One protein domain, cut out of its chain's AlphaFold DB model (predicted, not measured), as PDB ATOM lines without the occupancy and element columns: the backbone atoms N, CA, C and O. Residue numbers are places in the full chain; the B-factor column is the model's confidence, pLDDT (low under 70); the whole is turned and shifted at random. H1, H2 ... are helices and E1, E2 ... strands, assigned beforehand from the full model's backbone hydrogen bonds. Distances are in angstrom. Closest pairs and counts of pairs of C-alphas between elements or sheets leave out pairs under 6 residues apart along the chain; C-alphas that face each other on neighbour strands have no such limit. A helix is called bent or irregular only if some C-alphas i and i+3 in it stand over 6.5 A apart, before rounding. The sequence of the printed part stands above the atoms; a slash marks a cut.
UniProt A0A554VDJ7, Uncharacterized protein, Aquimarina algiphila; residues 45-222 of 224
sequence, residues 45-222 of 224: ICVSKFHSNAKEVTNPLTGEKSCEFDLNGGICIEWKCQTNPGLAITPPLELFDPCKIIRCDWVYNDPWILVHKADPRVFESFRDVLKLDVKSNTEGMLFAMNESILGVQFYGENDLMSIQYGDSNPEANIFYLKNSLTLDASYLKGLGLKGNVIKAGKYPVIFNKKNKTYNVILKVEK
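This is residues 45 to 222 of the 224 residues of an uncharacterized protein of Aquimarina algiphila (UniProt A0A554VDJ7). One strongly twisted sheet of eight strands rolls round toward itself without closing; its two far ends, E3 and E6, come together at a single point. At the end of E1 and E3 a hairpin of bent E1 with E2 reaches outward, its tip, residues 59 to 64, sticking out; three short helices lie round the sheet, H1 on E7 and E8. The printed part has 178 residues, in the order E1 E2 E3 H1 H2 E4 E5 E6 H3 E7 E8, and under half of them are in named elements. The class is mixed, helices and strands, and the sheet is branched at E1, its neighbour pairs antiparallel. The whole is compact, with a radius of gyration of the C-alphas of 16.3 A and spans of 54 by 46 by 31 A.

E1, residues 45 to 58, begins with C-alpha 45 at (248.072, 182.151, 278.081), measures 22.4 A and bends by 123 degrees at residue 53. E2 is residues 65 to 69 and E3 residues 74 to 83, 29.4 A long. H1, residues 111 to 117, and H2, residues 126 to 130, follow. E4, residues 139 to 146, is 21.7 A long, and E5 is residues 149 to 154. E6 is residues 174 to 177 and H3 residues 185 to 190. E7, residues 201 to 208, is 22.4 A long, and E8, residues 213 to 219, ends with C-alpha 219 at (259.143, 192.076, 262.110).

E2 and E4 lie on one side of E1, E3 on the other. E1 and E3 have N 49 and O 78 at 2.8 A; hairpin E1 and E2 has N 55 and O 68 at 2.9 A. E1 and E4 have N 48 and O 140 at 3.0 A. Hairpin E4 and E5 has N 143 and O 151 at 3.0 A, and E5 and E8 have N 152 and O 216 at 2.8 A. Hairpin E7 and E8 has N 206 and O 215 at 2.8 A; E6 and E7 have N 175 and O 203 at 2.8 A. The closest C-alphas of E3 and E6, Ile 75 and Leu 177, are 7.4 A apart. H1 is on the sheet at a height of 8.7 A, over E7 and only just over E8, on which 3 of its 7 C-alphas fall; its closest C-alphas to E7 are Trp 112 and Pro 204, 6.0 A. H2 and H3 only graze the sheet. In H2 and H3 every O i to N i+4 pair is within hydrogen-bond range; in H1 1 of 3 is, beside 4 of 4 O i to N i+3 pairs.

The C-alphas of Leu 61 and Ser 168, the two farthest apart, are 55.3 A apart. The printed part has no cut. The links E3 to H1, 27 residues, and E5 to E6, 19 residues, are long. The mean pLDDT of the printed part is 80.4; it is under 70 at 30 residues, among them 80 to 96 and 166 to 171.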
ATOM      1  N   ILE A  45     246.681 182.393 278.482       63.34
ATOM      2  CA  ILE A  45     248.072 182.151 278.081       63.34
ATOM      3  C   ILE A  45     248.041 181.281 276.830       63.34
ATOM      4  O   ILE A  45     247.542 180.158 276.872       63.34
ATOM      5  N   CYS A  46     248.600 181.772 275.726       66.31
ATOM      6  CA  CYS A  46     248.684 181.002 274.491       66.31
ATOM      7  C   CYS A  46     250.100 180.491 274.248       66.31
ATOM      8  O   CYS A  46     251.071 181.251 274.259       66.31
ATOM      9  N   VAL A  47     250.193 179.188 274.001       68.69
ATOM     10  CA  VAL A  47     251.397 178.528 273.506       68.69
ATOM     11  C   VAL A  47     251.197 178.267 272.020       68.69
ATOM     12  O   VAL A  47     250.200 177.665 271.611       68.69
ATOM     13  N   SER A  48     252.142 178.734 271.210       73.94
ATOM     14  CA  SER A  48     252.124 178.535 269.766       73.94
ATOM     15  C   SER A  48     253.036 177.375 269.401       73.94
ATOM     16  O   SER A  48     254.189 177.334 269.826       73.94
ATOM     17  N   LYS A  49     252.546 176.437 268.595       78.31
ATOM     18  CA  LYS A  49     253.329 175.318 268.073       78.31
ATOM     19  C   LYS A  49     253.653 175.555 266.607       78.31
ATOM     20  O   LYS A  49     252.754 175.700 265.783       78.31
ATOM     21  N   PHE A  50     254.941 175.571 266.290       76.69
ATOM     22  CA  PHE A  50     255.432 175.739 264.929       76.69
ATOM     23  C   PHE A  50     255.594 174.370 264.266       76.69
ATOM     24  O   PHE A  50     256.249 173.478 264.810       76.69
ATOM     25  N   HIS A  51     254.998 174.212 263.088       75.44
ATOM     26  CA  HIS A  51     255.066 173.005 262.272       75.44
ATOM     27  C   HIS A  51     255.801 173.309 260.968       75.44
ATOM     28  O   HIS A  51     255.381 174.170 260.196       75.44
ATOM     29  N   SER A  52     256.900 172.603 260.723       74.56
ATOM     30  CA  SER A  52     257.624 172.605 259.449       74.56
ATOM     31  C   SER A  52     256.941 171.689 258.429       74.56
ATOM     32  O   SER A  52     256.437 170.635 258.819       74.56
ATOM     33  N   ASN A  53     257.024 172.013 257.133       74.69
ATOM     34  CA  ASN A  53     256.412 171.233 256.046       74.69
ATOM     35  C   ASN A  53     254.919 171.013 256.315       74.69
ATOM     36  O   ASN A  53     254.419 169.888 256.362       74.69
ATOM     37  N   ALA A  54     254.231 172.114 256.595       81.69
ATOM     38  CA  ALA A  54     252.820 172.115 256.920       81.69
ATOM     39  C   ALA A  54     252.116 173.296 256.253       81.69
ATOM     40  O   ALA A  54     252.735 174.309 255.908       81.69
ATOM     41  N   LYS A  55     250.805 173.168 256.078       82.12
ATOM     42  CA  LYS A  55     249.925 174.243 255.618       82.12
ATOM     43  C   LYS A  55     248.816 174.481 256.629       82.12
ATOM     44  O   LYS A  55     248.376 173.549 257.302       82.12
ATOM     45  N   GLU A  56     248.368 175.728 256.707       82.56
ATOM     46  CA  GLU A  56     247.155 176.061 257.447       82.56
ATOM     47  C   GLU A  56     245.952 175.486 256.696       82.56
ATOM     48  O   GLU A  56     245.805 175.681 255.485       82.56
ATOM     49  N   VAL A  57     245.100 174.770 257.420       84.50
ATOM     50  CA  VAL A  57     243.805 174.303 256.940       84.50
ATOM     51  C   VAL A  57     242.717 174.835 257.857       84.50
ATOM     52  O   VAL A  57     242.898 174.936 259.068       84.50
ATOM     53  N   THR A  58     241.575 175.184 257.274       82.38
ATOM     54  CA  THR A  58     240.405 175.642 258.025       82.38
ATOM     55  C   THR A  58     239.353 174.551 257.987       82.38
ATOM     56  O   THR A  58     238.917 174.148 256.906       82.38
ATOM     57  N   ASN A  59     238.914 174.090 259.156       77.81
ATOM     58  CA  ASN A  59     237.800 173.165 259.262       77.81
ATOM     59  C   ASN A  59     236.523 173.858 258.743       77.81
ATOM     60  O   ASN A  59     236.104 174.867 259.313       77.81
ATOM     61  N   PRO A  60     235.872 173.338 257.688       79.69
ATOM     62  CA  PRO A  60     234.729 174.008 257.068       79.69
ATOM     63  C   PRO A  60     233.470 174.007 257.948       79.69
ATOM     64  O   PRO A  60     232.558 174.789 257.693       79.69
ATOM     65  N   LEU A  61     233.398 173.138 258.961       78.25
ATOM     66  CA  LEU A  61     232.256 173.023 259.870       78.25
ATOM     67  C   LEU A  61     232.404 173.917 261.103       78.25
ATOM     68  O   LEU A  61     231.422 174.505 261.547       78.25
ATOM     69  N   THR A  62     233.612 174.004 261.667       79.12
ATOM     70  CA  THR A  62     233.864 174.755 262.911       79.12
ATOM     71  C   THR A  62     234.512 176.117 262.675       79.12
ATOM     72  O   THR A  62     234.486 176.960 263.567       79.12
ATOM     73  N   GLY A  63     235.103 176.346 261.498       75.19
ATOM     74  CA  GLY A  63     235.933 177.519 261.210       75.19
ATOM     75  C   GLY A  63     237.298 177.499 261.907       75.19
ATOM     76  O   GLY A  63     238.050 178.465 261.800       75.19
ATOM     77  N   GLU A  64     237.627 176.420 262.621       73.75
ATOM     78  CA  GLU A  64     238.878 176.285 263.364       73.75
ATOM     79  C   GLU A  64     240.060 176.074 262.414       73.75
ATOM     80  O   GLU A  64     239.971 175.301 261.457       73.75
ATOM     81  N   LYS A  65     241.170 176.763 262.684       77.00
ATOM     82  CA  LYS A  65     242.410 176.652 261.915       77.00
ATOM     83  C   LYS A  65     243.357 175.653 262.573       77.00
ATOM     84  O   LYS A  65     243.614 175.755 263.771       77.00
ATOM     85  N   SER A  66     243.918 174.741 261.790       82.62
ATOM     86  CA  SER A  66     244.938 173.784 262.228       82.62
ATOM     87  C   SER A  66     246.054 173.648 261.193       82.62
ATOM     88  O   SER A  66     245.977 174.198 260.091       82.62
ATOM     89  N   CYS A  67     247.117 172.932 261.555       83.38
ATOM     90  CA  CYS A  67     248.235 172.653 260.669       83.38
ATOM     91  C   CYS A  67     248.187 171.203 260.188       83.38
ATOM     92  O   CYS A  67     248.255 170.268 260.982       83.38
ATOM     93  N   GLU A  68     248.140 171.011 258.872       84.12
ATOM     94  CA  GLU A  68     248.273 169.691 258.252       84.12
ATOM     95  C   GLU A  68     249.630 169.544 257.576       84.12
ATOM     96  O   GLU A  68     250.136 170.486 256.961       84.12
ATOM     97  N   PHE A  69     250.211 168.346 257.676       82.38
ATOM     98  CA  PHE A  69     251.461 168.021 256.998       82.38
ATOM     99  C   PHE A  69     251.301 168.152 255.481       82.38
ATOM    100  O   PHE A  69     250.388 167.590 254.877       82.38
ATOM    101  N   ASP A  70     252.232 168.865 254.865       78.38
ATOM    102  CA  ASP A  70     252.332 169.039 253.426       78.38
ATOM    103  C   ASP A  70     253.816 169.116 253.061       78.38
ATOM    104  O   ASP A  70     254.530 170.024 253.482       78.38
ATOM    105  N   LEU A  71     254.287 168.164 252.254       69.69
ATOM    106  CA  LEU A  71     255.678 168.096 251.790       69.69
ATOM    107  C   LEU A  71     256.123 169.358 251.039       69.69
ATOM    108  O   LEU A  71     257.302 169.696 251.073       69.69
ATOM    109  N   ASN A  72     255.187 170.047 250.381       75.94
ATOM    110  CA  ASN A  72     255.426 171.330 249.717       75.94
ATOM    111  C   ASN A  72     254.952 172.519 250.570       75.94
ATOM    112  O   ASN A  72     255.021 173.671 250.137       75.94
ATOM    113  N   GLY A  73     254.443 172.234 251.768       63.59
ATOM    114  CA  GLY A  73     253.988 173.203 252.746       63.59
ATOM    115  C   GLY A  73     255.127 174.031 253.325       63.59
ATOM    116  O   GLY A  73     256.311 173.703 253.239       63.59
ATOM    117  N   GLY A  74     254.742 175.146 253.931       74.31
ATOM    118  CA  GLY A  74     255.656 176.068 254.580       74.31
ATOM    119  C   GLY A  74     255.835 175.784 256.060       74.31
ATOM    120  O   GLY A  74     255.905 174.642 256.510       74.31
ATOM    121  N   ILE A  75     255.912 176.877 256.811       73.94
ATOM    122  CA  ILE A  75     255.748 176.863 258.258       73.94
ATOM    123  C   ILE A  75     254.285 177.185 258.544       73.94
ATOM    124  O   ILE A  75     253.745 178.143 257.994       73.94
ATOM    125  N   CYS A  76     253.663 176.384 259.398       78.12
ATOM    126  CA  CYS A  76     252.324 176.622 259.914       78.12
ATOM    127  C   CYS A  76     252.393 176.796 261.435       78.12
ATOM    128  O   CYS A  76     253.230 176.173 262.093       78.12
ATOM    129  N   ILE A  77     251.548 177.664 261.994       73.88
ATOM    130  CA  ILE A  77     251.488 177.911 263.437       73.88
ATOM    131  C   ILE A  77     250.120 177.486 263.955       73.88
ATOM    132  O   ILE A  77     249.098 178.031 263.549       73.88
ATOM    133  N   GLU A  78     250.129 176.552 264.898       76.50
ATOM    134  CA  GLU A  78     248.963 176.193 265.698       76.50
ATOM    135  C   GLU A  78     248.974 176.934 267.030       76.50
ATOM    136  O   GLU A  78     250.025 177.141 267.637       76.50
ATOM    137  N   TRP A  79     247.788 177.280 267.514       70.50
ATOM    138  CA  TRP A  79     247.601 178.081 268.717       70.50
ATOM    139  C   TRP A  79     246.847 177.264 269.750       70.50
ATOM    140  O   TRP A  79     245.773 176.739 269.465       70.50
ATOM    141  N   LYS A  80     247.390 177.165 270.961       68.38
ATOM    142  CA  LYS A  80     246.675 176.596 272.102       68.38
ATOM    143  C   LYS A  80     246.658 177.611 273.225       68.38
ATOM    144  O   LYS A  80     247.655 177.798 273.917       68.38
ATOM    145  N   CYS A  81     245.516 178.267 273.377       65.75
ATOM    146  CA  CYS A  81     245.245 179.182 274.472       65.75
ATOM    147  C   CYS A  81     244.623 178.411 275.631       65.75
ATOM    148  O   CYS A  81     243.694 177.626 275.446       65.75
ATOM    149  N   GLN A  82     245.174 178.594 276.822       59.47
ATOM    150  CA  GLN A  82     244.613 178.080 278.059       59.47
ATOM    151  C   GLN A  82     244.338 179.256 278.981       59.47
ATOM    152  O   GLN A  82     245.186 180.127 279.179       59.47
ATOM    153  N   THR A  83     243.158 179.269 279.588       57.12
ATOM    154  CA  THR A  83     242.887 180.135 280.732       57.12
ATOM    155  C   THR A  83     243.902 179.774 281.821       57.12
ATOM    156  O   THR A  83     244.090 178.593 282.108       57.12
ATOM    157  N   ASN A  84     244.627 180.761 282.358       50.81
ATOM    158  CA  ASN A  84     245.767 180.532 283.254       50.81
ATOM    159  C   ASN A  84     245.380 179.574 284.407       50.81
ATOM    160  O   ASN A  84     244.575 179.963 285.256       50.81
ATOM    161  N   PRO A  85     245.945 178.352 284.489       45.09
ATOM    162  CA  PRO A  85     245.543 177.366 285.495       45.09
ATOM    163  C   PRO A  85     245.930 177.772 286.929       45.09
ATOM    164  O   PRO A  85     245.479 177.142 287.883       45.09
ATOM    165  N   GLY A  86     246.754 178.816 287.096       46.12
ATOM    166  CA  GLY A  86     247.091 179.414 288.389       46.12
ATOM    167  C   GLY A  86     246.094 180.466 288.893       46.12
ATOM    168  O   GLY A  86     246.191 180.872 290.050       46.12
ATOM    169  N   LEU A  87     245.132 180.900 288.068       45.94
ATOM    170  CA  LEU A  87     244.043 181.774 288.505       45.94
ATOM    171  C   LEU A  87     242.925 180.909 289.089       45.94
ATOM    172  O   LEU A  87     242.081 180.369 288.377       45.94
ATOM    173  N   ALA A  88     242.916 180.784 290.418       36.59
ATOM    174  CA  ALA A  88     241.720 180.366 291.134       36.59
ATOM    175  C   ALA A  88     240.537 181.252 290.705       36.59
ATOM    176  O   ALA A  88     240.713 182.446 290.463       36.59
ATOM    177  N   ILE A  89     239.351 180.643 290.611       42.28
ATOM    178  CA  ILE A  89     238.054 181.193 290.176       42.28
ATOM    179  C   ILE A  89     237.588 182.308 291.134       42.28
ATOM    180  O   ILE A  89     236.591 182.187 291.842       42.28
ATOM    181  N   THR A  90     238.340 183.396 291.202       36.72
ATOM    182  CA  THR A  90     238.060 184.569 292.022       36.72
ATOM    183  C   THR A  90     238.154 185.773 291.100       36.72
ATOM    184  O   THR A  90     239.241 186.072 290.609       36.72
ATOM    185  N   PRO A  91     237.033 186.439 290.784       43.59
ATOM    186  CA  PRO A  91     237.078 187.663 290.007       43.59
ATOM    187  C   PRO A  91     237.760 188.781 290.822       43.59
ATOM    188  O   PRO A  91     237.548 188.855 292.036       43.59
ATOM    189  N   PRO A  92     238.523 189.680 290.176       47.69
ATOM    190  CA  PRO A  92     238.772 189.736 288.738       47.69
ATOM    191  C   PRO A  92     239.919 188.802 288.325       47.69
ATOM    192  O   PRO A  92     240.916 188.692 289.032       47.69
ATOM    193  N   LEU A  93     239.786 188.160 287.156       47.41
ATOM    194  CA  LEU A  93     240.908 187.512 286.469       47.41
ATOM    195  C   LEU A  93     242.026 188.555 286.349       47.41
ATOM    196  O   LEU A  93     241.867 189.528 285.610       47.41
ATOM    197  N   GLU A  94     243.116 188.402 287.103       45.22
ATOM    198  CA  GLU A  94     244.289 189.248 286.911       45.22
ATOM    199  C   GLU A  94     244.787 189.011 285.488       45.22
ATOM    200  O   GLU A  94     245.317 187.948 285.159       45.22
ATOM    201  N   LEU A  95     244.548 189.999 284.625       54.69
ATOM    202  CA  LEU A  95     245.006 189.979 283.250       54.69
ATOM    203  C   LEU A  95     246.531 189.858 283.261       54.69
ATOM    204  O   LEU A  95     247.237 190.688 283.842       54.69
ATOM    205  N   PHE A  96     247.029 188.802 282.630       64.38
ATOM    206  CA  PHE A  96     248.448 188.546 282.507       64.38
ATOM    207  C   PHE A  96     249.083 189.632 281.636       64.38
ATOM    208  O   PHE A  96     248.719 189.807 280.476       64.38
ATOM    209  N   ASP A  97     250.033 190.369 282.197       71.62
ATOM    210  CA  ASP A  97     250.777 191.385 281.466       71.62
ATOM    211  C   ASP A  97     252.170 190.835 281.106       71.62
ATOM    212  O   ASP A  97     253.042 190.782 281.985       71.62
ATOM    213  N   PRO A  98     252.415 190.422 279.843       72.38
ATOM    214  CA  PRO A  98     253.726 189.928 279.432       72.38
ATOM    215  C   PRO A  98     254.827 190.981 279.604       72.38
ATOM    216  O   PRO A  98     255.991 190.613 279.779       72.38
ATOM    217  N   CYS A  99     254.463 192.267 279.645       81.06
ATOM    218  CA  CYS A  99     255.386 193.386 279.793       81.06
ATOM    219  C   CYS A  99     256.013 193.478 281.189       81.06
ATOM    220  O   CYS A  99     257.050 194.122 281.358       81.06
ATOM    221  N   LYS A 100     255.446 192.766 282.178       82.88
ATOM    222  CA  LYS A 100     256.046 192.572 283.509       82.88
ATOM    223  C   LYS A 100     257.184 191.547 283.518       82.88
ATOM    224  O   LYS A 100     257.961 191.533 284.469       82.88
ATOM    225  N   ILE A 101     257.274 190.687 282.500       82.75
ATOM    226  CA  ILE A 101     258.316 189.651 282.382       82.75
ATOM    227  C   ILE A 101     259.367 190.075 281.358       82.75
ATOM    228  O   ILE A 101     260.559 190.039 281.656       82.75
ATOM    229  N   ILE A 102     258.937 190.506 280.172       86.12
ATOM    230  CA  ILE A 102     259.819 191.013 279.118       86.12
ATOM    231  C   ILE A 102     259.321 192.382 278.692       86.12
ATOM    232  O   ILE A 102     258.160 192.531 278.342       86.12
ATOM    233  N   ARG A 103     260.208 193.377 278.664       84.38
ATOM    234  CA  ARG A 103     259.860 194.749 278.266       84.38
ATOM    235  C   ARG A 103     259.161 194.807 276.899       84.38
ATOM    236  O   ARG A 103     259.630 194.177 275.952       84.38
ATOM    237  N   CYS A 104     258.121 195.636 276.797       84.44
ATOM    238  CA  CYS A 104     257.334 195.877 275.575       84.44
ATOM    239  C   CYS A 104     257.406 197.330 275.063       84.44
ATOM    240  O   CYS A 104     256.607 197.740 274.224       84.44
ATOM    241  N   ASP A 105     258.320 198.141 275.600       86.25
ATOM    242  CA  ASP A 105     258.484 199.565 275.289       86.25
ATOM    243  C   ASP A 105     259.700 199.821 274.378       86.25
ATOM    244  O   ASP A 105     260.356 200.862 274.444       86.25
ATOM    245  N   TRP A 106     260.046 198.850 273.529       87.12
ATOM    246  CA  TRP A 106     261.224 198.954 272.672       87.12
ATOM    247  C   TRP A 106     260.992 199.952 271.539       87.12
ATOM    248  O   TRP A 106     260.079 199.800 270.734       87.12
ATOM    249  N   VAL A 107     261.888 200.930 271.409       89.88
ATOM    250  CA  VAL A 107     261.819 201.965 270.358       89.88
ATOM    251  C   VAL A 107     262.374 201.513 269.000       89.88
ATOM    252  O   VAL A 107     262.294 202.245 268.015       89.88
ATOM    253  N   TYR A 108     262.964 200.318 268.930       89.00
ATOM    254  CA  TYR A 108     263.578 199.799 267.711       89.00
ATOM    255  C   TYR A 108     262.564 199.021 266.875       89.00
ATOM    256  O   TYR A 108     261.930 198.083 267.351       89.00
ATOM    257  N   ASN A 109     262.457 199.394 265.603       89.12
ATOM    258  CA  ASN A 109     261.561 198.767 264.632       89.12
ATOM    259  C   ASN A 109     262.287 197.823 263.663       89.12
ATOM    260  O   ASN A 109     261.635 197.240 262.798       89.12
ATOM    261  N   ASP A 110     263.603 197.687 263.792       92.12
ATOM    262  CA  ASP A 110     264.412 196.705 263.077       92.12
ATOM    263  C   ASP A 110     264.843 195.610 264.070       92.12
ATOM    264  O   ASP A 110     265.549 195.923 265.038       92.12
ATOM    265  N   PRO A 111     264.434 194.343 263.855       92.88
ATOM    266  CA  PRO A 111     264.845 193.224 264.693       92.88
ATOM    267  C   PRO A 111     266.363 193.110 264.877       92.88
ATOM    268  O   PRO A 111     266.819 192.771 265.968       92.88
ATOM    269  N   TRP A 112     267.164 193.401 263.849       93.56
ATOM    270  CA  TRP A 112     268.613 193.177 263.886       93.56
ATOM    271  C   TRP A 112     269.344 194.150 264.807       93.56
ATOM    272  O   TRP A 112     270.337 193.782 265.433       93.56
ATOM    273  N   ILE A 113     268.813 195.363 264.989       90.44
ATOM    274  CA  ILE A 113     269.366 196.331 265.945       90.44
ATOM    275  C   ILE A 113     269.297 195.780 267.377       90.44
ATOM    276  O   ILE A 113     270.200 196.024 268.184       90.44
ATOM    277  N   LEU A 114     268.257 195.000 267.698       87.00
ATOM    278  CA  LEU A 114     268.057 194.456 269.040       87.00
ATOM    279  C   LEU A 114     269.157 193.469 269.440       87.00
ATOM    280  O   LEU A 114     269.512 193.440 270.612       87.00
ATOM    281  N   VAL A 115     269.784 192.764 268.494       86.00
ATOM    282  CA  VAL A 115     270.925 191.870 268.783       86.00
ATOM    283  C   VAL A 115     272.083 192.614 269.447       86.00
ATOM    284  O   VAL A 115     272.768 192.062 270.303       86.00
ATOM    285  N   HIS A 116     272.294 193.875 269.072       84.62
ATOM    286  CA  HIS A 116     273.417 194.678 269.556       84.62
ATOM    287  C   HIS A 116     273.051 195.601 270.722       84.62
ATOM    288  O   HIS A 116     273.940 196.118 271.399       84.62
ATOM    289  N   LYS A 117     271.758 195.870 270.929       86.88
ATOM    290  CA  LYS A 117     271.271 196.842 271.921       86.88
ATOM    291  C   LYS A 117     270.577 196.200 273.114       86.88
ATOM    292  O   LYS A 117     270.568 196.800 274.187       86.88
ATOM    293  N   ALA A 118     269.977 195.028 272.938       87.12
ATOM    294  CA  ALA A 118     269.268 194.345 274.001       87.12
ATOM    295  C   ALA A 118     270.239 193.493 274.826       87.12
ATOM    296  O   ALA A 118     270.953 192.651 274.289       87.12
ATOM    297  N   ASP A 119     270.236 193.680 276.144       90.19
ATOM    298  CA  ASP A 119     270.873 192.729 277.052       90.19
ATOM    299  C   ASP A 119     270.037 191.437 277.068       90.19
ATOM    300  O   ASP A 119     268.876 191.498 277.472       90.19
ATOM    301  N   PRO A 120     270.580 190.263 276.687       90.31
ATOM    302  CA  PRO A 120     269.814 189.018 276.652       90.31
ATOM    303  C   PRO A 120     269.123 188.670 277.975       90.31
ATOM    304  O   PRO A 120     268.106 187.983 277.974       90.31
ATOM    305  N   ARG A 121     269.643 189.158 279.109       90.69
ATOM    306  CA  ARG A 121     269.097 188.892 280.448       90.69
ATOM    307  C   ARG A 121     267.735 189.537 280.694       90.69
ATOM    308  O   ARG A 121     267.054 189.111 281.618       90.69
ATOM    309  N   VAL A 122     267.335 190.529 279.895       90.81
ATOM    310  CA  VAL A 122     266.012 191.172 280.014       90.81
ATOM    311  C   VAL A 122     264.888 190.325 279.413       90.81
ATOM    312  O   VAL A 122     263.719 190.617 279.638       90.81
ATOM    313  N   PHE A 123     265.234 189.285 278.652       92.12
ATOM    314  CA  PHE A 123     264.285 188.299 278.156       92.12
ATOM    315  C   PHE A 123     264.141 187.189 279.198       92.12
ATOM    316  O   PHE A 123     264.764 186.125 279.086       92.12
ATOM    317  N   GLU A 124     263.392 187.466 280.269       92.06
ATOM    318  CA  GLU A 124     263.121 186.445 281.279       92.06
ATOM    319  C   GLU A 124     262.216 185.331 280.745       92.06
ATOM    320  O   GLU A 124     261.508 185.487 279.751       92.06
ATOM    321  N   SER A 125     262.301 184.164 281.380       90.69
ATOM    322  CA  SER A 125     261.631 182.950 280.917       90.69
ATOM    323  C   SER A 125     260.174 182.944 281.359       90.69
ATOM    324  O   SER A 125     259.889 182.791 282.550       90.69
ATOM    325  N   PHE A 126     259.240 183.061 280.411       85.94
ATOM    326  CA  PHE A 126     257.815 182.942 280.720       85.94
ATOM    327  C   PHE A 126     257.499 181.569 281.320       85.94
ATOM    328  O   PHE A 126     256.757 181.499 282.295       85.94
ATOM    329  N   ARG A 127     258.114 180.491 280.809       86.94
ATOM    330  CA  ARG A 127     257.989 179.138 281.374       86.94
ATOM    331  C   ARG A 127     258.353 179.106 282.850       86.94
ATOM    332  O   ARG A 127     257.630 178.491 283.626       86.94
ATOM    333  N   ASP A 128     259.443 179.756 283.243       87.00
ATOM    334  CA  ASP A 128     259.928 179.674 284.621       87.00
ATOM    335  C   ASP A 128     259.102 180.576 285.557       87.00
ATOM    336  O   ASP A 128     258.768 180.160 286.667       87.00
ATOM    337  N   VAL A 129     258.704 181.775 285.104       83.56
ATOM    338  CA  VAL A 129     257.862 182.696 285.893       83.56
ATOM    339  C   VAL A 129     256.443 182.151 286.070       83.56
ATOM    340  O   VAL A 129     255.892 182.202 287.169       83.56
ATOM    341  N   LEU A 130     255.857 181.605 285.003       78.25
ATOM    342  CA  LEU A 130     254.477 181.109 284.984       78.25
ATOM    343  C   LEU A 130     254.368 179.612 285.300       78.25
ATOM    344  O   LEU A 130     253.261 179.087 285.380       78.25
ATOM    345  N   LYS A 131     255.502 178.928 285.499       79.00
ATOM    346  CA  LYS A 131     255.592 177.483 285.776       79.00
ATOM    347  C   LYS A 131     254.871 176.630 284.724       79.00
ATOM    348  O   LYS A 131     254.144 175.697 285.059       79.00
ATOM    349  N   LEU A 132     255.063 176.969 283.451       75.56
ATOM    350  CA  LEU A 132     254.402 176.289 282.337       75.56
ATOM    351  C   LEU A 132     255.066 174.944 282.032       75.56
ATOM    352  O   LEU A 132     256.290 174.820 282.046       75.56
ATOM    353  N   ASP A 133     254.247 173.956 281.687       76.88
ATOM    354  CA  ASP A 133     254.690 172.639 281.226       76.88
ATOM    355  C   ASP A 133     254.868 172.656 279.697       76.88
ATOM    356  O   ASP A 133     253.986 172.236 278.945       76.88
ATOM    357  N   VAL A 134     255.988 173.221 279.234       76.88
ATOM    358  CA  VAL A 134     256.356 173.258 277.807       76.88
ATOM    359  C   VAL A 134     257.093 171.972 277.440       76.88
ATOM    360  O   VAL A 134     258.158 171.690 277.994       76.88
ATOM    361  N   LYS A 135     256.544 171.203 276.493       76.88
ATOM    362  CA  LYS A 135     257.015 169.838 276.184       76.88
ATOM    363  C   LYS A 135     257.800 169.739 274.886       76.88
ATOM    364  O   LYS A 135     258.496 168.746 274.684       76.88
ATOM    365  N   SER A 136     257.689 170.739 274.011       80.44
ATOM    366  CA  SER A 136     258.339 170.745 272.698       80.44
ATOM    367  C   SER A 136     259.325 171.901 272.542       80.44
ATOM    368  O   SER A 136     259.071 173.019 272.980       80.44
ATOM    369  N   ASN A 137     260.420 171.668 271.818       81.81
ATOM    370  CA  ASN A 137     261.330 172.721 271.351       81.81
ATOM    371  C   ASN A 137     260.743 173.565 270.200       81.81
ATOM    372  O   ASN A 137     261.305 174.596 269.832       81.81
ATOM    373  N   THR A 138     259.610 173.142 269.638       80.25
ATOM    374  CA  THR A 138     258.837 173.899 268.641       80.25
ATOM    375  C   THR A 138     257.671 174.683 269.242       80.25
ATOM    376  O   THR A 138     256.966 175.388 268.518       80.25
ATOM    377  N   GLU A 139     257.454 174.566 270.554       81.69
ATOM    378  CA  GLU A 139     256.499 175.392 271.286       81.69
ATOM    379  C   GLU A 139     257.174 176.706 271.691       81.69
ATOM    380  O   GLU A 139     258.222 176.721 272.343       81.69
ATOM    381  N   GLY A 140     256.570 177.813 271.265       85.00
ATOM    382  CA  GLY A 140     257.044 179.164 271.505       85.00
ATOM    383  C   GLY A 140     255.983 180.012 272.195       85.00
ATOM    384  O   GLY A 140     254.789 179.903 271.909       85.00
ATOM    385  N   MET A 141     256.426 180.877 273.102       85.56
ATOM    386  CA  MET A 141     255.579 181.891 273.722       85.56
ATOM    387  C   MET A 141     255.727 183.228 273.029       85.56
ATOM    388  O   MET A 141     256.833 183.663 272.725       85.56
ATOM    389  N   LEU A 142     254.604 183.895 272.812       86.44
ATOM    390  CA  LEU A 142     254.566 185.136 272.062       86.44
ATOM    391  C   LEU A 142     254.448 186.338 272.977       86.44
ATOM    392  O   LEU A 142     253.722 186.311 273.966       86.44
ATOM    393  N   PHE A 143     255.139 187.407 272.610       87.50
ATOM    394  CA  PHE A 143     255.079 188.679 273.313       87.50
ATOM    395  C   PHE A 143     255.324 189.818 272.325       87.50
ATOM    396  O   PHE A 143     256.245 189.760 271.515       87.50
ATOM    397  N   ALA A 144     254.501 190.864 272.360       89.81
ATOM    398  CA  ALA A 144     254.774 192.057 271.569       89.81
ATOM    399  C   ALA A 144     255.870 192.876 272.253       89.81
ATOM    400  O   ALA A 144     255.756 193.222 273.423       89.81
ATOM    401  N   MET A 145     256.931 193.197 271.518       90.69
ATOM    402  CA  MET A 145     257.983 194.092 272.009       90.69
ATOM    403  C   MET A 145     257.663 195.563 271.747       90.69
ATOM    404  O   MET A 145     258.241 196.425 272.399       90.69
ATOM    405  N   ASN A 146     256.817 195.826 270.748       91.12
ATOM    406  CA  ASN A 146     256.151 197.089 270.442       91.12
ATOM    407  C   ASN A 146     255.058 196.815 269.386       91.12
ATOM    408  O   ASN A 146     254.755 195.664 269.075       91.12
ATOM    409  N   GLU A 147     254.502 197.862 268.778       91.25
ATOM    410  CA  GLU A 147     253.433 197.763 267.776       91.25
ATOM    411  C   GLU A 147     253.812 197.090 266.440       91.25
ATOM    412  O   GLU A 147     252.927 196.801 265.631       91.25
ATOM    413  N   SER A 148     255.098 196.849 266.179       92.69
ATOM    414  CA  SER A 148     255.597 196.266 264.925       92.69
ATOM    415  C   SER A 148     256.611 195.133 265.102       92.69
ATOM    416  O   SER A 148     257.086 194.585 264.105       92.69
ATOM    417  N   ILE A 149     256.954 194.776 266.340       93.88
ATOM    418  CA  ILE A 149     257.930 193.735 266.662       93.88
ATOM    419  C   ILE A 149     257.279 192.694 267.563       93.88
ATOM    420  O   ILE A 149     256.812 193.001 268.661       93.88
ATOM    421  N   LEU A 150     257.293 191.449 267.096       92.56
ATOM    422  CA  LEU A 150     256.806 190.285 267.822       92.56
ATOM    423  C   LEU A 150     257.997 189.437 268.260       92.56
ATOM    424  O   LEU A 150     258.801 189.010 267.437       92.56
ATOM    425  N   GLY A 151     258.099 189.171 269.553       93.00
ATOM    426  CA  GLY A 151     259.009 188.184 270.102       93.00
ATOM    427  C   GLY A 151     258.360 186.802 270.171       93.00
ATOM    428  O   GLY A 151     257.182 186.675 270.512       93.00
ATOM    429  N   VAL A 152     259.147 185.768 269.876       92.88
ATOM    430  CA  VAL A 152     258.807 184.362 270.118       92.88
ATOM    431  C   VAL A 152     259.887 183.746 270.994       92.88
ATOM    432  O   VAL A 152     261.042 183.642 270.583       92.88
ATOM    433  N   GLN A 153     259.529 183.343 272.206       93.12
ATOM    434  CA  GLN A 153     260.433 182.690 273.140       93.12
ATOM    435  C   GLN A 153     260.285 181.174 273.040       93.12
ATOM    436  O   GLN A 153     259.267 180.618 273.448       93.12
ATOM    437  N   PHE A 154     261.322 180.517 272.532       93.38
ATOM    438  CA  PHE A 154     261.456 179.065 272.541       93.38
ATOM    439  C   PHE A 154     262.326 178.608 273.711       93.38
ATOM    440  O   PHE A 154     263.200 179.332 274.200       93.38
ATOM    441  N   TYR A 155     262.114 177.362 274.124       91.50
ATOM    442  CA  TYR A 155     262.784 176.750 275.278       91.50
ATOM    443  C   TYR A 155     263.757 175.632 274.893       91.50
ATOM    444  O   TYR A 155     264.284 174.930 275.756       91.50
ATOM    445  N   GLY A 156     263.997 175.484 273.591       90.25
ATOM    446  CA  GLY A 156     264.970 174.588 272.990       90.25
ATOM    447  C   GLY A 156     265.298 175.061 271.576       90.25
ATOM    448  O   GLY A 156     264.500 175.761 270.955       90.25
ATOM    449  N   GLU A 157     266.474 174.683 271.086       90.25
ATOM    450  CA  GLU A 157     266.853 174.884 269.687       90.25
ATOM    451  C   GLU A 157     265.988 173.987 268.788       90.25
ATOM    452  O   GLU A 157     265.639 172.862 269.169       90.25
ATOM    453  N   ASN A 158     265.615 174.486 267.611       87.19
ATOM    454  CA  ASN A 158     264.833 173.749 266.620       87.19
ATOM    455  C   ASN A 158     265.437 173.884 265.217       87.19
ATOM    456  O   ASN A 158     266.393 174.624 265.001       87.19
ATOM    457  N   ASP A 159     264.875 173.148 264.263       86.56
ATOM    458  CA  ASP A 159     265.337 173.042 262.876       86.56
ATOM    459  C   ASP A 159     265.228 174.350 262.075       86.56
ATOM    460  O   ASP A 159     265.792 174.463 260.985       86.56
ATOM    461  N   LEU A 160     264.533 175.351 262.617       88.25
ATOM    462  CA  LEU A 160     264.442 176.688 262.043       88.25
ATOM    463  C   LEU A 160     265.557 177.614 262.538       88.25
ATOM    464  O   LEU A 160     265.613 178.762 262.106       88.25
ATOM    465  N   MET A 161     266.436 177.158 263.433       92.38
ATOM    466  CA  MET A 161     267.486 177.972 264.040       92.38
ATOM    467  C   MET A 161     268.885 177.536 263.608       92.38
ATOM    468  O   MET A 161     269.166 176.365 263.381       92.38
ATOM    469  N   SER A 162     269.786 178.509 263.538       91.38
ATOM    470  CA  SER A 162     271.230 178.303 263.507       91.38
ATOM    471  C   SER A 162     271.828 179.077 264.672       91.38
ATOM    472  O   SER A 162     271.821 180.314 264.669       91.38
ATOM    473  N   ILE A 163     272.281 178.341 265.691       89.50
ATOM    474  CA  ILE A 163     272.854 178.909 266.908       89.50
ATOM    475  C   ILE A 163     274.372 178.739 266.894       89.50
ATOM    476  O   ILE A 163     274.893 177.632 266.777       89.50
ATOM    477  N   GLN A 164     275.085 179.852 267.035       83.69
ATOM    478  CA  GLN A 164     276.536 179.902 267.130       83.69
ATOM    479  C   GLN A 164     276.945 179.989 268.601       83.69
ATOM    480  O   GLN A 164     276.719 180.990 269.289       83.69
ATOM    481  N   TYR A 165     277.563 178.922 269.105       73.06
ATOM    482  CA  TYR A 165     278.079 178.870 270.468       73.06
ATOM    483  C   TYR A 165     279.597 179.093 270.461       73.06
ATOM    484  O   TYR A 165     280.336 178.265 269.946       73.06
ATOM    485  N   GLY A 166     280.076 180.152 271.121       58.88
ATOM    486  CA  GLY A 166     281.456 180.181 271.626       58.88
ATOM    487  C   GLY A 166     282.467 181.125 270.971       58.88
ATOM    488  O   GLY A 166     283.603 181.125 271.435       58.88
ATOM    489  N   ASP A 167     282.101 181.964 270.001       51.78
ATOM    490  CA  ASP A 167     283.077 182.890 269.406       51.78
ATOM    491  C   ASP A 167     283.260 184.196 270.189       51.78
ATOM    492  O   ASP A 167     282.343 184.719 270.824       51.78
ATOM    493  N   SER A 168     284.482 184.735 270.123       46.62
ATOM    494  CA  SER A 168     284.876 186.043 270.666       46.62
ATOM    495  C   SER A 168     284.316 187.219 269.857       46.62
ATOM    496  O   SER A 168     284.324 188.349 270.344       46.62
ATOM    497  N   ASN A 169     283.789 186.951 268.657       51.47
ATOM    498  CA  ASN A 169     283.003 187.885 267.856       51.47
ATOM    499  C   ASN A 169     281.927 187.110 267.059       51.47
ATOM    500  O   ASN A 169     282.067 186.941 265.849       51.47
ATOM    501  N   PRO A 170     280.915 186.537 267.736       61.56
ATOM    502  CA  PRO A 170     280.011 185.577 267.119       61.56
ATOM    503  C   PRO A 170     279.112 186.275 266.099       61.56
ATOM    504  O   PRO A 170     278.521 187.320 266.389       61.56
ATOM    505  N   GLU A 171     278.982 185.678 264.913       68.19
ATOM    506  CA  GLU A 171     277.875 186.002 264.017       68.19
ATOM    507  C   GLU A 171     276.548 185.833 264.774       68.19
ATOM    508  O   GLU A 171     276.404 184.964 265.638       68.19
ATOM    509  N   ALA A 172     275.578 186.702 264.489       81.75
ATOM    510  CA  ALA A 172     274.294 186.666 265.174       81.75
ATOM    511  C   ALA A 172     273.573 185.333 264.908       81.75
ATOM    512  O   ALA A 172     273.519 184.875 263.770       81.75
ATOM    513  N   ASN A 173     272.970 184.743 265.943       91.69
ATOM    514  CA  ASN A 173     272.116 183.564 265.788       91.69
ATOM    515  C   ASN A 173     270.910 183.891 264.898       91.69
ATOM    516  O   ASN A 173     270.318 184.970 265.025       91.69
ATOM    517  N   ILE A 174     270.512 182.946 264.045       94.56
ATOM    518  CA  ILE A 174     269.521 183.191 262.990       94.56
ATOM    519  C   ILE A 174     268.355 182.212 263.092       94.56
ATOM    520  O   ILE A 174     268.559 181.010 263.220       94.56
ATOM    521  N   PHE A 175     267.138 182.732 262.964       94.31
ATOM    522  CA  PHE A 175     265.908 181.994 262.714       94.31
ATOM    523  C   PHE A 175     265.495 182.155 261.248       94.31
ATOM    524  O   PHE A 175     265.467 183.270 260.718       94.31
ATOM    525  N   TYR A 176     265.165 181.048 260.590       91.75
ATOM    526  CA  TYR A 176     264.846 180.988 259.170       91.75
ATOM    527  C   TYR A 176     263.357 180.762 258.960       91.75
ATOM    528  O   TYR A 176     262.820 179.685 259.213       91.75
ATOM    529  N   LEU A 177     262.697 181.776 258.411       88.06
ATOM    530  CA  LEU A 177     261.301 181.708 258.025       88.06
ATOM    531  C   LEU A 177     261.196 181.531 256.506       88.06
ATOM    532  O   LEU A 177     261.410 182.475 255.750       88.06
ATOM    533  N   LYS A 178     260.881 180.313 256.051       84.06
ATOM    534  CA  LYS A 178     260.845 179.976 254.613       84.06
ATOM    535  C   LYS A 178     259.745 180.713 253.843       84.06
ATOM    536  O   LYS A 178     259.995 181.185 252.741       84.06
ATOM    537  N   ASN A 179     258.556 180.819 254.434       79.75
ATOM    538  CA  ASN A 179     257.376 181.419 253.815       79.75
ATOM    539  C   ASN A 179     256.831 182.538 254.699       79.75
ATOM    540  O   ASN A 179     256.975 182.487 255.918       79.75
ATOM    541  N   SER A 180     256.185 183.529 254.084       85.50
ATOM    542  CA  SER A 180     255.509 184.574 254.855       85.50
ATOM    543  C   SER A 180     254.357 183.965 255.653       85.50
ATOM    544  O   SER A 180     253.661 183.081 255.156       85.50
ATOM    545  N   LEU A 181     254.155 184.451 256.871       83.69
ATOM    546  CA  LEU A 181     253.083 184.027 257.758       83.69
ATOM    547  C   LEU A 181     252.062 185.144 257.883       83.69
ATOM    548  O   LEU A 181     252.428 186.291 258.144       83.69
ATOM    549  N   THR A 182     250.790 184.790 257.753       84.00
ATOM    550  CA  THR A 182     249.680 185.663 258.127       84.00
ATOM    551  C   THR A 182     249.142 185.170 259.455       84.00
ATOM    552  O   THR A 182     248.603 184.075 259.556       84.00
ATOM    553  N   LEU A 183     249.330 185.976 260.483       79.00
ATOM    554  CA  LEU A 183     248.889 185.699 261.835       79.00
ATOM    555  C   LEU A 183     247.417 186.104 262.005       79.00
ATOM    556  O   LEU A 183     246.918 187.003 261.316       79.00
ATOM    557  N   ASP A 184     246.726 185.463 262.945       77.06
ATOM    558  CA  ASP A 184     245.340 185.801 263.258       77.06
ATOM    559  C   ASP A 184     245.230 187.234 263.807       77.06
ATOM    560  O   ASP A 184     245.785 187.575 264.855       77.06
ATOM    561  N   ALA A 185     244.504 188.092 263.089       70.94
ATOM    562  CA  ALA A 185     244.420 189.514 263.403       70.94
ATOM    563  C   ALA A 185     243.725 189.799 264.746       70.94
ATOM    564  O   ALA A 185     244.024 190.814 265.379       70.94
ATOM    565  N   SER A 186     242.805 188.934 265.189       69.31
ATOM    566  CA  SER A 186     242.056 189.144 266.432       69.31
ATOM    567  C   SER A 186     242.966 188.995 267.649       69.31
ATOM    568  O   SER A 186     242.990 189.865 268.524       69.31
ATOM    569  N   TYR A 187     243.801 187.960 267.636       67.38
ATOM    570  CA  TYR A 187     244.762 187.684 268.690       67.38
ATOM    571  C   TYR A 187     245.891 188.724 268.717       67.38
ATOM    572  O   TYR A 187     246.212 189.271 269.772       67.38
ATOM    573  N   LEU A 188     246.435 189.099 267.554       70.75
ATOM    574  CA  LEU A 188     247.496 190.108 267.485       70.75
ATOM    575  C   LEU A 188     247.062 191.507 267.911       70.75
ATOM    576  O   LEU A 188     247.856 192.250 268.488       70.75
ATOM    577  N   LYS A 189     245.800 191.865 267.667       71.50
ATOM    578  CA  LYS A 189     245.239 193.110 268.190       71.50
ATOM    579  C   LYS A 189     245.202 193.100 269.721       71.50
ATOM    580  O   LYS A 189     245.415 194.147 270.329       71.50
ATOM    581  N   GLY A 190     244.987 191.932 270.334       71.94
ATOM    582  CA  GLY A 190     245.151 191.723 271.776       71.94
ATOM    583  C   GLY A 190     246.577 192.012 272.255       71.94
ATOM    584  O   GLY A 190     246.749 192.617 273.306       71.94
ATOM    585  N   LEU A 191     247.584 191.695 271.433       73.81
ATOM    586  CA  LEU A 191     249.000 191.984 271.705       73.81
ATOM    587  C   LEU A 191     249.402 193.451 271.499       73.81
ATOM    588  O   LEU A 191     250.533 193.817 271.801       73.81
ATOM    589  N   GLY A 192     248.521 194.287 270.944       81.12
ATOM    590  CA  GLY A 192     248.850 195.668 270.581       81.12
ATOM    591  C   GLY A 192     249.658 195.810 269.282       81.12
ATOM    592  O   GLY A 192     250.189 196.887 269.010       81.12
ATOM    593  N   LEU A 193     249.740 194.762 268.454       86.50
ATOM    594  CA  LEU A 193     250.406 194.829 267.150       86.50
ATOM    595  C   LEU A 193     249.516 195.519 266.107       86.50
ATOM    596  O   LEU A 193     248.308 195.288 266.031       86.50
ATOM    597  N   LYS A 194     250.125 196.360 265.263       89.38
ATOM    598  CA  LYS A 194     249.443 197.099 264.181       89.38
ATOM    599  C   LYS A 194     249.403 196.355 262.846       89.38
ATOM    600  O   LYS A 194     248.747 196.831 261.919       89.38
ATOM    601  N   GLY A 195     250.128 195.250 262.730       88.94
ATOM    602  CA  GLY A 195     250.191 194.407 261.542       88.94
ATOM    603  C   GLY A 195     249.924 192.947 261.883       88.94
ATOM    604  O   GLY A 195     249.795 192.590 263.052       88.94
ATOM    605  N   ASN A 196     249.855 192.108 260.857       88.69
ATOM    606  CA  ASN A 196     249.586 190.681 260.997       88.69
ATOM    607  C   ASN A 196     250.372 189.800 260.025       88.69
ATOM    608  O   ASN A 196     250.136 188.598 259.976       88.69
ATOM    609  N   VAL A 197     251.299 190.370 259.258       90.44
ATOM    610  CA  VAL A 197     252.125 189.618 258.316       90.44
ATOM    611  C   VAL A 197     253.567 189.612 258.794       90.44
ATOM    612  O   VAL A 197     254.126 190.660 259.097       90.44
ATOM    613  N   ILE A 198     254.189 188.438 258.818       91.12
ATOM    614  CA  ILE A 198     255.638 188.284 258.952       91.12
ATOM    615  C   ILE A 198     256.151 187.798 257.604       91.12
ATOM    616  O   ILE A 198     255.686 186.780 257.095       91.12
ATOM    617  N   LYS A 199     257.087 188.521 256.995       92.44
ATOM    618  CA  LYS A 199     257.642 188.133 255.694       92.44
ATOM    619  C   LYS A 199     258.568 186.923 255.822       92.44
ATOM    620  O   LYS A 199     259.189 186.701 256.852       92.44
ATOM    621  N   ALA A 200     258.687 186.143 254.752       90.38
ATOM    622  CA  ALA A 200     259.762 185.160 254.648       90.38
ATOM    623  C   ALA A 200     261.126 185.855 254.792       90.38
ATOM    624  O   ALA A 200     261.322 186.952 254.263       90.38
ATOM    625  N   GLY A 201     262.077 185.221 255.474       93.00
ATOM    626  CA  GLY A 201     263.400 185.799 255.661       93.00
ATOM    627  C   GLY A 201     264.189 185.224 256.826       93.00
ATOM    628  O   GLY A 201     263.890 184.157 257.364       93.00
ATOM    629  N   LYS A 202     265.240 185.959 257.186       95.31
ATOM    630  CA  LYS A 202     266.111 185.676 258.324       95.31
ATOM    631  C   LYS A 202     265.793 186.647 259.449       95.31
ATOM    632  O   LYS A 202     265.686 187.850 259.207       95.31
ATOM    633  N   TYR A 203     265.718 186.126 260.662       95.56
ATOM    634  CA  TYR A 203     265.418 186.891 261.863       95.56
ATOM    635  C   TYR A 203     266.446 186.605 262.952       95.56
ATOM    636  O   TYR A 203     266.954 185.486 263.022       95.56
ATOM    637  N   PRO A 204     266.769 187.581 263.806       95.81
ATOM    638  CA  PRO A 204     267.730 187.356 264.865       95.81
ATOM    639  C   PRO A 204     267.150 186.527 266.007       95.81
ATOM    640  O   PRO A 204     265.969 186.639 266.351       95.81
ATOM    641  N   VAL A 205     268.029 185.752 266.640       95.06
ATOM    642  CA  VAL A 205     267.740 185.012 267.871       95.06
ATOM    643  C   VAL A 205     268.615 185.530 269.005       95.06
ATOM    644  O   VAL A 205     269.841 185.421 268.981       95.06
ATOM    645  N   ILE A 206     267.985 186.062 270.044       93.19
ATOM    646  CA  ILE A 206     268.673 186.510 271.253       93.19
ATOM    647  C   ILE A 206     268.657 185.359 272.261       93.19
ATOM    648  O   ILE A 206     267.622 185.032 272.849       93.19
ATOM    649  N   PHE A 207     269.816 184.723 272.446       92.88
ATOM    650  CA  PHE A 207     269.967 183.611 273.382       92.88
ATOM    651  C   PHE A 207     270.252 184.117 274.797       92.88
ATOM    652  O   PHE A 207     271.288 184.739 275.055       92.88
ATOM    653  N   ASN A 208     269.363 183.803 275.738       92.31
ATOM    654  CA  ASN A 208     269.584 184.082 277.150       92.31
ATOM    655  C   ASN A 208     270.186 182.852 277.842       92.31
ATOM    656  O   ASN A 208     269.500 181.885 278.178       92.31
ATOM    657  N   LYS A 209     271.494 182.919 278.112       90.81
ATOM    658  CA  LYS A 209     272.258 181.847 278.771       90.81
ATOM    659  C   LYS A 209     271.742 181.497 280.172       90.81
ATOM    660  O   LYS A 209     271.883 180.348 280.582       90.81
ATOM    661  N   LYS A 210     271.169 182.461 280.910       91.12
ATOM    662  CA  LYS A 210     270.735 182.281 282.309       91.12
ATOM    663  C   LYS A 210     269.579 181.286 282.408       91.12
ATOM    664  O   LYS A 210     269.618 180.391 283.242       91.12
ATOM    665  N   ASN A 211     268.570 181.451 281.557       91.50
ATOM    666  CA  ASN A 211     267.334 180.662 281.581       91.50
ATOM    667  C   ASN A 211     267.191 179.714 280.370       91.50
ATOM    668  O   ASN A 211     266.204 178.989 280.258       91.50
ATOM    669  N   LYS A 212     268.212 179.671 279.498       91.50
ATOM    670  CA  LYS A 212     268.293 178.827 278.296       91.50
ATOM    671  C   LYS A 212     267.118 179.044 277.334       91.50
ATOM    672  O   LYS A 212     266.569 178.084 276.797       91.50
ATOM    673  N   THR A 213     266.743 180.303 277.125       93.56
ATOM    674  CA  THR A 213     265.681 180.686 276.184       93.56
ATOM    675  C   THR A 213     266.250 181.243 274.883       93.56
ATOM    676  O   THR A 213     267.278 181.925 274.871       93.56
ATOM    677  N   TYR A 214     265.552 180.962 273.785       94.94
ATOM    678  CA  TYR A 214     265.856 181.440 272.439       94.94
ATOM    679  C   TYR A 214     264.764 182.423 272.026       94.94
ATOM    680  O   TYR A 214     263.628 182.025 271.776       94.94
ATOM    681  N   ASN A 215     265.092 183.712 271.995       94.88
ATOM    682  CA  ASN A 215     264.124 184.775 271.737       94.88
ATOM    683  C   ASN A 215     264.251 185.219 270.280       94.88
ATOM    684  O   ASN A 215     265.153 185.980 269.934       94.88
ATOM    685  N   VAL A 216     263.375 184.699 269.424       95.44
ATOM    686  CA  VAL A 216     263.289 185.080 268.013       95.44
ATOM    687  C   VAL A 216     262.563 186.407 267.910       95.44
ATOM    688  O   VAL A 216     261.465 186.552 268.447       95.44
ATOM    689  N   ILE A 217     263.157 187.366 267.208       95.81
ATOM    690  CA  ILE A 217     262.597 188.709 267.082       95.81
ATOM    691  C   ILE A 217     262.100 188.914 265.655       95.81
ATOM    692  O   ILE A 217     262.881 188.958 264.708       95.81
ATOM    693  N   LEU A 218     260.787 189.031 265.499       94.69
ATOM    694  CA  LEU A 218     260.106 189.056 264.212       94.69
ATOM    695  C   LEU A 218     259.595 190.459 263.898       94.69
ATOM    696  O   LEU A 218     258.998 191.132 264.740       94.69
ATOM    697  N   LYS A 219     259.785 190.876 262.645       95.62
ATOM    698  CA  LYS A 219     259.143 192.076 262.110       95.62
ATOM    699  C   LYS A 219     257.721 191.739 261.682       95.62
ATOM    700  O   LYS A 219     257.526 190.818 260.892       95.62
ATOM    701  N   VAL A 220     256.763 192.521 262.166       93.06
ATOM    702  CA  VAL A 220     255.360 192.430 261.773       93.06
ATOM    703  C   VAL A 220     254.997 193.631 260.906       93.06
ATOM    704  O   VAL A 220     255.221 194.788 261.267       93.06
ATOM    705  N   GLU A 221     254.421 193.341 259.749       92.56
ATOM    706  CA  GLU A 221     253.971 194.295 258.748       92.56
ATOM    707  C   GLU A 221     252.448 194.243 258.618       92.56
ATOM    708  O   GLU A 221     251.794 193.247 258.948       92.56
ATOM    709  N   LYS A 222     251.857 195.335 258.132       87.69
ATOM    710  CA  LYS A 222     250.443 195.330 257.758       87.69
ATOM    711  C   LYS A 222     250.256 194.432 256.537       87.69
ATOM    712  O   LYS A 222     250.947 194.618 255.537       87.69
TER     713      LYS A 222